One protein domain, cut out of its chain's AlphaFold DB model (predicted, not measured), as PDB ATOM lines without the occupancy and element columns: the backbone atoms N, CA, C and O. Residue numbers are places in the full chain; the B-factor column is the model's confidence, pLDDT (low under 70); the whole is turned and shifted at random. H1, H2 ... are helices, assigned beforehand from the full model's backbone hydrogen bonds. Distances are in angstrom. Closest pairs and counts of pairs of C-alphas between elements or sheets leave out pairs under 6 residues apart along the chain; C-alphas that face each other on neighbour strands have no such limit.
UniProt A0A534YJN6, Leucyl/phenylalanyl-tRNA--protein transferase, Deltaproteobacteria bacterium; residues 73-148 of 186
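AT A GLANCE: This is residues 73 to 148 of the 186 residues of the protein "Leucyl/phenylalanyl-tRNA--protein transferase" of Deltaproteobacteria bacterium (UniProt A0A534YJN6). This is an open, two-part shape: at one end the longest helix, H3, has the short H1 set nearly square to its first half, and at the other end H2 lies separate, beside a wide loop made by residues 107 to 121. Two long stretches with no named element, residues 85 to 96 and residues 107 to 129, bridge the two ends. The printed part has 76 residues with three named helices, in the order H1, H2, H3, and no named strand; the class is all helix, though under half of the residues, 31 of 76, are in named elements. The whole is only just loose, close to compact, with a radius of gyration of the C-alphas of 13.9 A and spans of 39 by 27 by 22 A.

IN THESE COORDINATES: H1 is residues 79 to 84, from C-alpha 79 at (-25.593, -23.759, 4.925). H2 is residues 97 to 106, 14.6 A from first to last C-alpha, beginning at (-19.393, -52.433, 2.387). H3 is residues 130 to 144, 21.0 A long from first to last C-alpha, and ends with C-alpha 144 at (-21.025, -37.215, -12.764).

HOW THE PARTS SIT: H1 and H3 touch, H3 with residues 130 to 136 alone; their closest C-alphas, those of Val 81 and Lys 132, are 6.1 A apart. Their lines are about perpendicular, at 80 degrees. H2 is apart from H1 and from H3. In H1, H2 and H3 every O i to N i+4 pair is within hydrogen-bond range.

THE WHOLE: The C-alphas farthest apart, those of Asp 74 and Pro 116, are 39.7 A from each other. The printed part has no cut. Both links, H1 to H2 with 12 residues and H2 to H3 with 23, are long. The mean pLDDT of the printed part is 81.8; it is under 70 in residues 74 to 76 and 107 to 121.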
ATOM      1  N   GLY A  73     -30.131 -29.596 -11.569       74.31
ATOM      2  CA  GLY A  73     -30.011 -28.231 -11.032       74.31
ATOM      3  C   GLY A  73     -28.623 -27.857 -10.499       74.31
ATOM      4  O   GLY A  73     -27.764 -28.712 -10.278       74.31
ATOM      5  N   ASP A  74     -28.419 -26.553 -10.298       66.94
ATOM      6  CA  ASP A  74     -27.234 -26.000  -9.633       66.94
ATOM      7  C   ASP A  74     -27.326 -26.239  -8.117       66.94
ATOM      8  O   ASP A  74     -28.426 -26.307  -7.579       66.94
ATOM      9  N   ASP A  75     -26.195 -26.384  -7.415       69.00
ATOM     10  CA  ASP A  75     -26.152 -26.781  -5.995       69.00
ATOM     11  C   ASP A  75     -26.211 -25.608  -4.994       69.00
ATOM     12  O   ASP A  75     -25.162 -25.098  -4.575       69.00
ATOM     13  N   PRO A  76     -27.374 -25.240  -4.425       69.44
ATOM     14  CA  PRO A  76     -27.414 -24.493  -3.182       69.44
ATOM     15  C   PRO A  76     -27.528 -25.470  -2.007       69.44
ATOM     16  O   PRO A  76     -28.514 -25.444  -1.271       69.44
ATOM     17  N   TRP A  77     -26.506 -26.310  -1.781       90.00
ATOM     18  CA  TRP A  77     -26.414 -27.113  -0.552       90.00
ATOM     19  C   TRP A  77     -26.762 -26.244   0.660       90.00
ATOM     20  O   TRP A  77     -26.176 -25.161   0.791       90.00
ATOM     21  N   PRO A  78     -27.652 -26.666   1.575       90.94
ATOM     22  CA  PRO A  78     -27.984 -25.878   2.754       90.94
ATOM     23  C   PRO A  78     -26.730 -25.479   3.538       90.94
ATOM     24  O   PRO A  78     -25.725 -26.196   3.555       90.94
ATOM     25  N   ARG A  79     -26.768 -24.329   4.228       91.50
ATOM     26  CA  ARG A  79     -25.593 -23.759   4.925       91.50
ATOM     27  C   ARG A  79     -24.855 -24.788   5.789       91.50
ATOM     28  O   ARG A  79     -23.628 -24.768   5.847       91.50
ATOM     29  N   HIS A  80     -25.584 -25.671   6.466       90.62
ATOM     30  CA  HIS A  80     -25.008 -26.689   7.339       90.62
ATOM     31  C   HIS A  80     -24.311 -27.830   6.570       90.62
ATOM     32  O   HIS A  80     -23.305 -28.340   7.059       90.62
ATOM     33  N   VAL A  81     -24.765 -28.179   5.360       93.12
ATOM     34  CA  VAL A  81     -24.054 -29.113   4.470       93.12
ATOM     35  C   VAL A  81     -22.780 -28.458   3.938       93.12
ATOM     36  O   VAL A  81     -21.707 -29.043   4.053       93.12
ATOM     37  N   ARG A  82     -22.840 -27.190   3.500       92.94
ATOM     38  CA  ARG A  82     -21.637 -26.442   3.070       92.94
ATOM     39  C   ARG A  82     -20.573 -26.342   4.161       92.94
ATOM     40  O   ARG A  82     -19.386 -26.344   3.862       92.94
ATOM     41  N   ARG A  83     -20.978 -26.234   5.432       93.88
ATOM     42  CA  ARG A  83     -20.042 -26.274   6.571       93.88
ATOM     43  C   ARG A  83     -19.436 -27.663   6.750       93.88
ATOM     44  O   ARG A  83     -18.236 -27.749   6.979       93.88
ATOM     45  N   ALA A  84     -20.237 -28.722   6.627       93.69
ATOM     46  CA  ALA A  84     -19.748 -30.094   6.728       93.69
ATOM     47  C   ALA A  84     -18.735 -30.428   5.621       93.69
ATOM     48  O   ALA A  84     -17.716 -31.043   5.907       93.69
ATOM     49  N   LEU A  85     -18.950 -29.941   4.394       93.25
ATOM     50  CA  LEU A  85     -18.035 -30.126   3.260       93.25
ATOM     51  C   LEU A  85     -16.634 -29.519   3.458       93.25
ATOM     52  O   LEU A  85     -15.717 -29.869   2.723       93.25
ATOM     53  N   LYS A  86     -16.445 -28.632   4.446       94.25
ATOM     54  CA  LYS A  86     -15.126 -28.083   4.815       94.25
ATOM     55  C   LYS A  86     -14.347 -28.974   5.787       94.25
ATOM     56  O   LYS A  86     -13.195 -28.673   6.082       94.25
ATOM     57  N   LEU A  87     -14.972 -30.017   6.333       94.12
ATOM     58  CA  LEU A  87     -14.327 -30.955   7.247       94.12
ATOM     59  C   LEU A  87     -13.425 -31.922   6.472       94.12
ATOM     60  O   LEU A  87     -13.723 -32.308   5.342       94.12
ATOM     61  N   SER A  88     -12.332 -32.345   7.099       93.56
ATOM     62  CA  SER A  88     -11.346 -33.233   6.482       93.56
ATOM     63  C   SER A  88     -11.778 -34.697   6.594       93.56
ATOM     64  O   SER A  88     -11.405 -35.396   7.534       93.56
ATOM     65  N   PHE A  89     -12.566 -35.165   5.623       95.75
ATOM     66  CA  PHE A  89     -12.911 -36.579   5.462       95.75
ATOM     67  C   PHE A  89     -12.337 -37.137   4.157       95.75
ATOM     68  O   PHE A  89     -12.465 -36.519   3.099       95.75
ATOM     69  N   ARG A  90     -11.764 -38.344   4.220       95.19
ATOM     70  CA  ARG A  90     -11.543 -39.184   3.036       95.19
ATOM     71  C   ARG A  90     -12.861 -39.891   2.731       95.19
ATOM     72  O   ARG A  90     -13.379 -40.595   3.593       95.19
ATOM     73  N   VAL A  91     -13.395 -39.694   1.528       94.31
ATOM     74  CA  VAL A  91     -14.585 -40.413   1.056       94.31
ATOM     75  C   VAL A  91     -14.154 -41.458   0.047       94.31
ATOM     76  O   VAL A  91     -13.424 -41.162  -0.898       94.31
ATOM     77  N   THR A  92     -14.605 -42.681   0.275       94.69
ATOM     78  CA  THR A  92     -14.348 -43.837  -0.574       94.69
ATOM     79  C   THR A  92     -15.678 -44.481  -0.915       94.69
ATOM     80  O   THR A  92     -16.711 -44.165  -0.325       94.69
ATOM     81  N   PHE A  93     -15.664 -45.359  -1.903       90.00
ATOM     82  CA  PHE A  93     -16.851 -46.079  -2.317       90.00
ATOM     83  C   PHE A  93     -16.477 -47.536  -2.509       90.00
ATOM     84  O   PHE A  93     -15.420 -47.815  -3.069       90.00
ATOM     85  N   ASP A  94     -17.339 -48.429  -2.038       88.88
ATOM     86  CA  ASP A  94     -17.180 -49.880  -2.162       88.88
ATOM     87  C   ASP A  94     -15.882 -50.445  -1.536       88.88
ATOM     88  O   ASP A  94     -15.536 -51.595  -1.777       88.88
ATOM     89  N   GLU A  95     -15.170 -49.675  -0.694       91.44
ATOM     90  CA  GLU A  95     -13.954 -50.140   0.005       91.44
ATOM     91  C   GLU A  95     -14.265 -50.973   1.267       91.44
ATOM     92  O   GLU A  95     -13.441 -51.787   1.667       91.44
ATOM     93  N   ALA A  96     -15.430 -50.779   1.904       91.50
ATOM     94  CA  ALA A  96     -15.758 -51.391   3.202       91.50
ATOM     95  C   ALA A  96     -17.271 -51.642   3.389       91.50
ATOM     96  O   ALA A  96     -17.861 -51.268   4.403       91.50
ATOM     97  N   PHE A  97     -17.932 -52.247   2.392       87.00
ATOM     98  CA  PHE A  97     -19.393 -52.433   2.387       87.00
ATOM     99  C   PHE A  97     -19.924 -53.116   3.659       87.00
ATOM    100  O   PHE A  97     -20.831 -52.594   4.304       87.00
ATOM    101  N   ALA A  98     -19.334 -54.248   4.060       85.69
ATOM    102  CA  ALA A  98     -19.792 -55.007   5.226       85.69
ATOM    103  C   ALA A  98     -19.729 -54.187   6.527       85.69
ATOM    104  O   ALA A  98     -20.679 -54.199   7.309       85.69
ATOM    105  N   GLU A  99     -18.651 -53.427   6.732       89.25
ATOM    106  CA  GLU A  99     -18.479 -52.567   7.908       89.25
ATOM    107  C   GLU A  99     -19.502 -51.427   7.939       89.25
ATOM    108  O   GLU A  99     -20.062 -51.122   8.995       89.25
ATOM    109  N   VAL A 100     -19.785 -50.817   6.780       88.69
ATOM    110  CA  VAL A 100     -20.815 -49.776   6.647       88.69
ATOM    111  C   VAL A 100     -22.192 -50.337   6.999       88.69
ATOM    112  O   VAL A 100     -22.902 -49.726   7.796       88.69
ATOM    113  N   MET A 101     -22.553 -51.512   6.476       84.81
ATOM    114  CA  MET A 101     -23.855 -52.126   6.760       84.81
ATOM    115  C   MET A 101     -24.000 -52.504   8.235       84.81
ATOM    116  O   MET A 101     -25.024 -52.198   8.843       84.81
ATOM    117  N   GLN A 102     -22.964 -53.090   8.846       84.44
ATOM    118  CA  GLN A 102     -22.952 -53.398  10.281       84.44
ATOM    119  C   GLN A 102     -23.101 -52.137  11.143       84.44
ATOM    120  O   GLN A 102     -23.841 -52.135  12.126       84.44
ATOM    121  N   ALA A 103     -22.428 -51.045  10.776       87.06
ATOM    122  CA  ALA A 103     -22.540 -49.786  11.502       87.06
ATOM    123  C   ALA A 103     -23.935 -49.160  11.360       87.06
ATOM    124  O   ALA A 103     -24.500 -48.713  12.356       87.06
ATOM    125  N   CYS A 104     -24.516 -49.193  10.158       83.88
ATOM    126  CA  CYS A 104     -25.897 -48.779   9.934       83.88
ATOM    127  C   CYS A 104     -26.891 -49.621  10.743       83.88
ATOM    128  O   CYS A 104     -27.906 -49.071  11.161       83.88
ATOM    129  N   ALA A 105     -26.604 -50.907  10.981       78.50
ATOM    130  CA  ALA A 105     -27.439 -51.810  11.773       78.50
ATOM    131  C   ALA A 105     -27.467 -51.475  13.270       78.50
ATOM    132  O   ALA A 105     -28.498 -51.624  13.926       78.50
ATOM    133  N   ALA A 106     -26.334 -51.017  13.803       76.69
ATOM    134  CA  ALA A 106     -26.134 -50.802  15.232       76.69
ATOM    135  C   ALA A 106     -26.649 -49.445  15.750       76.69
ATOM    136  O   ALA A 106     -26.737 -49.249  16.959       76.69
ATOM    137  N   GLU A 107     -26.950 -48.481  14.872       66.25
ATOM    138  CA  GLU A 107     -27.079 -47.070  15.269       66.25
ATOM    139  C   GLU A 107     -28.482 -46.633  15.750       66.25
ATOM    140  O   GLU A 107     -28.639 -45.488  16.173       66.25
ATOM    141  N   ARG A 108     -29.516 -47.493  15.730       59.59
ATOM    142  CA  ARG A 108     -30.877 -47.101  16.168       59.59
ATOM    143  C   ARG A 108     -31.358 -47.879  17.395       59.59
ATOM    144  O   ARG A 108     -31.476 -49.099  17.357       59.59
ATOM    145  N   ALA A 109     -31.707 -47.139  18.453       45.44
ATOM    146  CA  ALA A 109     -32.254 -47.660  19.712       45.44
ATOM    147  C   ALA A 109     -33.648 -48.305  19.566       45.44
ATOM    148  O   ALA A 109     -33.992 -49.185  20.346       45.44
ATOM    149  N   GLU A 110     -34.421 -47.922  18.545       49.75
ATOM    150  CA  GLU A 110     -35.725 -48.524  18.208       49.75
ATOM    151  C   GLU A 110     -35.601 -49.712  17.232       49.75
ATOM    152  O   GLU A 110     -36.591 -50.192  16.684       49.75
ATOM    153  N   GLY A 111     -34.375 -50.196  17.011       49.03
ATOM    154  CA  GLY A 111     -34.059 -51.157  15.966       49.03
ATOM    155  C   GLY A 111     -33.800 -50.470  14.627       49.03
ATOM    156  O   GLY A 111     -34.252 -49.361  14.337       49.03
ATOM    157  N   THR A 112     -33.010 -51.129  13.792       52.84
ATOM    158  CA  THR A 112     -32.856 -50.751  12.393       52.84
ATOM    159  C   THR A 112     -33.562 -51.791  11.547       52.84
ATOM    160  O   THR A 112     -33.753 -52.937  11.944       52.84
ATOM    161  N   TRP A 113     -33.913 -51.399  10.334       55.12
ATOM    162  CA  TRP A 113     -34.327 -52.333   9.300       55.12
ATOM    163  C   TRP A 113     -33.145 -53.109   8.716       55.12
ATOM    164  O   TRP A 113     -33.297 -53.790   7.719       55.12
ATOM    165  N   ILE A 114     -31.959 -53.001   9.320       57.88
ATOM    166  CA  ILE A 114     -30.805 -53.811   8.975       57.88
ATOM    167  C   ILE A 114     -30.673 -54.873  10.068       57.88
ATOM    168  O   ILE A 114     -30.119 -54.625  11.138       57.88
ATOM    169  N   THR A 115     -31.241 -56.045   9.827       57.62
ATOM    170  CA  THR A 115     -31.133 -57.213  10.705       57.62
ATOM    171  C   THR A 115     -30.061 -58.169  10.164       57.62
ATOM    172  O   THR A 115     -29.613 -58.010   9.029       57.62
ATOM    173  N   PRO A 116     -29.634 -59.202  10.913       52.97
ATOM    174  CA  PRO A 116     -28.787 -60.255  10.342       52.97
ATOM    175  C   PRO A 116     -29.366 -60.876   9.056       52.97
ATOM    176  O   PRO A 116     -28.609 -61.312   8.194       52.97
ATOM    177  N   ASP A 117     -30.696 -60.854   8.911       47.62
ATOM    178  CA  ASP A 117     -31.434 -61.391   7.763       47.62
ATOM    179  C   ASP A 117     -31.725 -60.349   6.664       47.62
ATOM    180  O   ASP A 117     -32.188 -60.705   5.578       47.62
ATOM    181  N   PHE A 118     -31.494 -59.058   6.924       56.28
ATOM    182  CA  PHE A 118     -31.911 -57.976   6.037       56.28
ATOM    183  C   PHE A 118     -30.940 -56.806   6.081       56.28
ATOM    184  O   PHE A 118     -30.665 -56.274   7.141       56.28
ATOM    185  N   ALA A 119     -30.445 -56.356   4.933       50.75
ATOM    186  CA  ALA A 119     -29.548 -55.212   4.856       50.75
ATOM    187  C   ALA A 119     -30.182 -54.105   4.008       50.75
ATOM    188  O   ALA A 119     -30.004 -54.050   2.796       50.75
ATOM    189  N   GLY A 120     -30.977 -53.260   4.658       52.31
ATOM    190  CA  GLY A 120     -31.550 -52.057   4.069       52.31
ATOM    191  C   GLY A 120     -30.565 -50.905   3.859       52.31
ATOM    192  O   GLY A 120     -29.577 -50.771   4.577       52.31
ATOM    193  N   GLU A 121     -30.844 -50.029   2.899       65.94
ATOM    194  CA  GLU A 121     -30.066 -48.815   2.631       65.94
ATOM    195  C   GLU A 121     -30.161 -47.811   3.791       65.94
ATOM    196  O   GLU A 121     -31.187 -47.197   4.059       65.94
ATOM    197  N   SER A 122     -29.078 -47.571   4.516       73.44
ATOM    198  CA  SER A 122     -29.100 -46.524   5.536       73.44
ATOM    199  C   SER A 122     -27.813 -45.738   5.589       73.44
ATOM    200  O   SER A 122     -26.841 -46.029   4.897       73.44
ATOM    201  N   MET A 123     -27.836 -44.701   6.411       77.94
ATOM    202  CA  MET A 123     -26.678 -43.877   6.705       77.94
ATOM    203  C   MET A 123     -26.438 -43.881   8.204       77.94
ATOM    204  O   MET A 123     -27.394 -43.893   8.981       77.94
ATOM    205  N   PHE A 124     -25.165 -43.800   8.575       85.06
ATOM    206  CA  PHE A 124     -24.726 -43.712   9.958       85.06
ATOM    207  C   PHE A 124     -23.680 -42.602  10.131       85.06
ATOM    208  O   PHE A 124     -23.113 -42.116   9.144       85.06
ATOM    209  N   HIS A 125     -23.400 -42.174  11.363       82.88
ATOM    210  CA  HIS A 125     -22.257 -41.300  11.626       82.88
ATOM    211  C   HIS A 125     -21.690 -41.430  13.045       82.88
ATOM    212  O   HIS A 125     -22.341 -41.164  14.044       82.88
ATOM    213  N   ARG A 126     -20.376 -41.665  13.129       86.56
ATOM    214  CA  ARG A 126     -19.621 -41.634  14.401       86.56
ATOM    215  C   ARG A 126     -18.933 -40.293  14.680       86.56
ATOM    216  O   ARG A 126     -18.359 -40.078  15.746       86.56
ATOM    217  N   ARG A 127     -18.930 -39.391  13.695       89.88
ATOM    218  CA  ARG A 127     -18.348 -38.045  13.769       89.88
ATOM    219  C   ARG A 127     -19.314 -37.054  13.137       89.88
ATOM    220  O   ARG A 127     -19.833 -37.297  12.045       89.88
ATOM    221  N   THR A 128     -19.535 -35.926  13.804       90.81
ATOM    222  CA  THR A 128     -20.406 -34.856  13.308       90.81
ATOM    223  C   THR A 128     -20.005 -34.437  11.895       90.81
ATOM    224  O   THR A 128     -18.847 -34.132  11.628       90.81
ATOM    225  N   GLY A 129     -20.979 -34.415  10.984       90.31
ATOM    226  CA  GLY A 129     -20.779 -33.999   9.594       90.31
ATOM    227  C   GLY A 129     -20.403 -35.122   8.625       90.31
ATOM    228  O   GLY A 129     -20.580 -34.918   7.428       90.31
ATOM    229  N   ALA A 130     -19.992 -36.304   9.101       92.19
ATOM    230  CA  ALA A 130     -19.572 -37.407   8.231       92.19
ATOM    231  C   ALA A 130     -20.682 -37.864   7.265       92.19
ATOM    232  O   ALA A 130     -20.461 -37.892   6.058       92.19
ATOM    233  N   SER A 131     -21.896 -38.124   7.766       89.25
ATOM    234  CA  SER A 131     -23.034 -38.545   6.928       89.25
ATOM    235  C   SER A 131     -23.435 -37.491   5.894       89.25
ATOM    236  O   SER A 131     -23.773 -37.830   4.766       89.25
ATOM    237  N   LYS A 132     -23.328 -36.199   6.235       92.94
ATOM    238  CA  LYS A 132     -23.608 -35.095   5.301       92.94
ATOM    239  C   LYS A 132     -22.589 -35.045   4.167       92.94
ATOM    240  O   LYS A 132     -22.962 -34.831   3.021       92.94
ATOM    241  N   VAL A 133     -21.310 -35.242   4.492       94.69
ATOM    242  CA  VAL A 133     -20.239 -35.297   3.490       94.69
ATOM    243  C   VAL A 133     -20.407 -36.529   2.604       94.69
ATOM    244  O   VAL A 133     -20.331 -36.393   1.387       94.69
ATOM    245  N   ALA A 134     -20.705 -37.696   3.179       93.31
ATOM    246  CA  ALA A 134     -20.978 -38.912   2.415       93.31
ATOM    247  C   ALA A 134     -22.164 -38.730   1.451       93.31
ATOM    248  O   ALA A 134     -22.034 -39.023   0.264       93.31
ATOM    249  N   PHE A 135     -23.279 -38.167   1.929       92.81
ATOM    250  CA  PHE A 135     -24.458 -37.884   1.108       92.81
ATOM    251  C   PHE A 135     -24.143 -36.918  -0.041       92.81
ATOM    252  O   PHE A 135     -24.449 -37.202  -1.195       92.81
ATOM    253  N   ALA A 136     -23.463 -35.804   0.247       93.38
ATOM    254  CA  ALA A 136     -23.103 -34.827  -0.778       93.38
ATOM    255  C   ALA A 136     -22.147 -35.410  -1.835       93.38
ATOM    256  O   ALA A 136     -22.359 -35.216  -3.030       93.38
ATOM    257  N   ARG A 137     -21.141 -36.196  -1.422       93.75
ATOM    258  CA  ARG A 137     -20.243 -36.889  -2.361       93.75
ATOM    259  C   ARG A 137     -20.955 -37.972  -3.174       93.75
ATOM    260  O   ARG A 137     -20.579 -38.198  -4.323       93.75
ATOM    261  N   MET A 138     -21.974 -38.628  -2.616       93.00
ATOM    262  CA  MET A 138     -22.823 -39.549  -3.375       93.00
ATOM    263  C   MET A 138     -23.579 -38.803  -4.478       93.00
ATOM    264  O   MET A 138     -23.513 -39.212  -5.634       93.00
ATOM    265  N   VAL A 139     -24.215 -37.673  -4.157       92.69
ATOM    266  CA  VAL A 139     -24.910 -36.824  -5.143       92.69
ATOM    267  C   VAL A 139     -23.967 -36.376  -6.261       92.69
ATOM    268  O   VAL A 139     -24.291 -36.539  -7.437       92.69
ATOM    269  N   GLU A 140     -22.773 -35.882  -5.917       92.12
ATOM    270  CA  GLU A 140     -21.748 -35.517  -6.904       92.12
ATOM    271  C   GLU A 140     -21.408 -36.699  -7.827       92.12
ATOM    272  O   GLU A 140     -21.392 -36.551  -9.050       92.12
ATOM    273  N   ARG A 141     -21.188 -37.897  -7.265       91.38
ATOM    274  CA  ARG A 141     -20.879 -39.099  -8.051       91.38
ATOM    275  C   ARG A 141     -22.035 -39.507  -8.965       91.38
ATOM    276  O   ARG A 141     -21.783 -39.851 -10.121       91.38
ATOM    277  N   LEU A 142     -23.272 -39.482  -8.473       91.06
ATOM    278  CA  LEU A 142     -24.464 -39.833  -9.250       91.06
ATOM    279  C   LEU A 142     -24.647 -38.881 -10.438       91.06
ATOM    280  O   LEU A 142     -24.835 -39.344 -11.565       91.06
ATOM    281  N   ARG A 143     -24.481 -37.572 -10.223       90.25
ATOM    282  CA  ARG A 143     -24.523 -36.568 -11.297       90.25
ATOM    283  C   ARG A 143     -23.410 -36.750 -12.319       90.25
ATOM    284  O   ARG A 143     -23.684 -36.787 -13.516       90.25
ATOM    285  N   LEU A 144     -22.165 -36.943 -11.872       90.56
ATOM    286  CA  LEU A 144     -21.025 -37.215 -12.764       90.56
ATOM    287  C   LEU A 144     -21.258 -38.455 -13.639       90.56
ATOM    288  O   LEU A 144     -20.787 -38.522 -14.773       90.56
ATOM    289  N   ARG A 145     -21.997 -39.439 -13.119       89.25
ATOM    290  CA  ARG A 145     -22.380 -40.667 -13.825       89.25
ATOM    291  C   ARG A 145     -23.727 -40.566 -14.553       89.25
ATOM    292  O   ARG A 145     -24.156 -41.562 -15.123       89.25
ATOM    293  N   LYS A 146     -24.353 -39.384 -14.584       89.38
ATOM    294  CA  LYS A 146     -25.618 -39.095 -15.281       89.38
ATOM    295  C   LYS A 146     -26.794 -39.966 -14.820       89.38
ATOM    296  O   LYS A 146     -27.672 -40.299 -15.616       89.38
ATOM    297  N   PHE A 147     -26.818 -40.338 -13.539       88.62
ATOM    298  CA  PHE A 147     -28.007 -40.947 -12.944       88.62
ATOM    299  C   PHE A 147     -29.155 -39.937 -12.936       88.62
ATOM    300  O   PHE A 147     -28.942 -38.747 -12.725       88.62
ATOM    301  N   ARG A 148     -30.377 -40.428 -13.155       88.06
ATOM    302  CA  ARG A 148     -31.595 -39.599 -13.186       88.06
ATOM    303  C   ARG A 148     -32.340 -39.560 -11.853       88.06
ATOM    304  O   ARG A 148     -33.192 -38.705 -11.661       88.06
TER     305      ARG A 148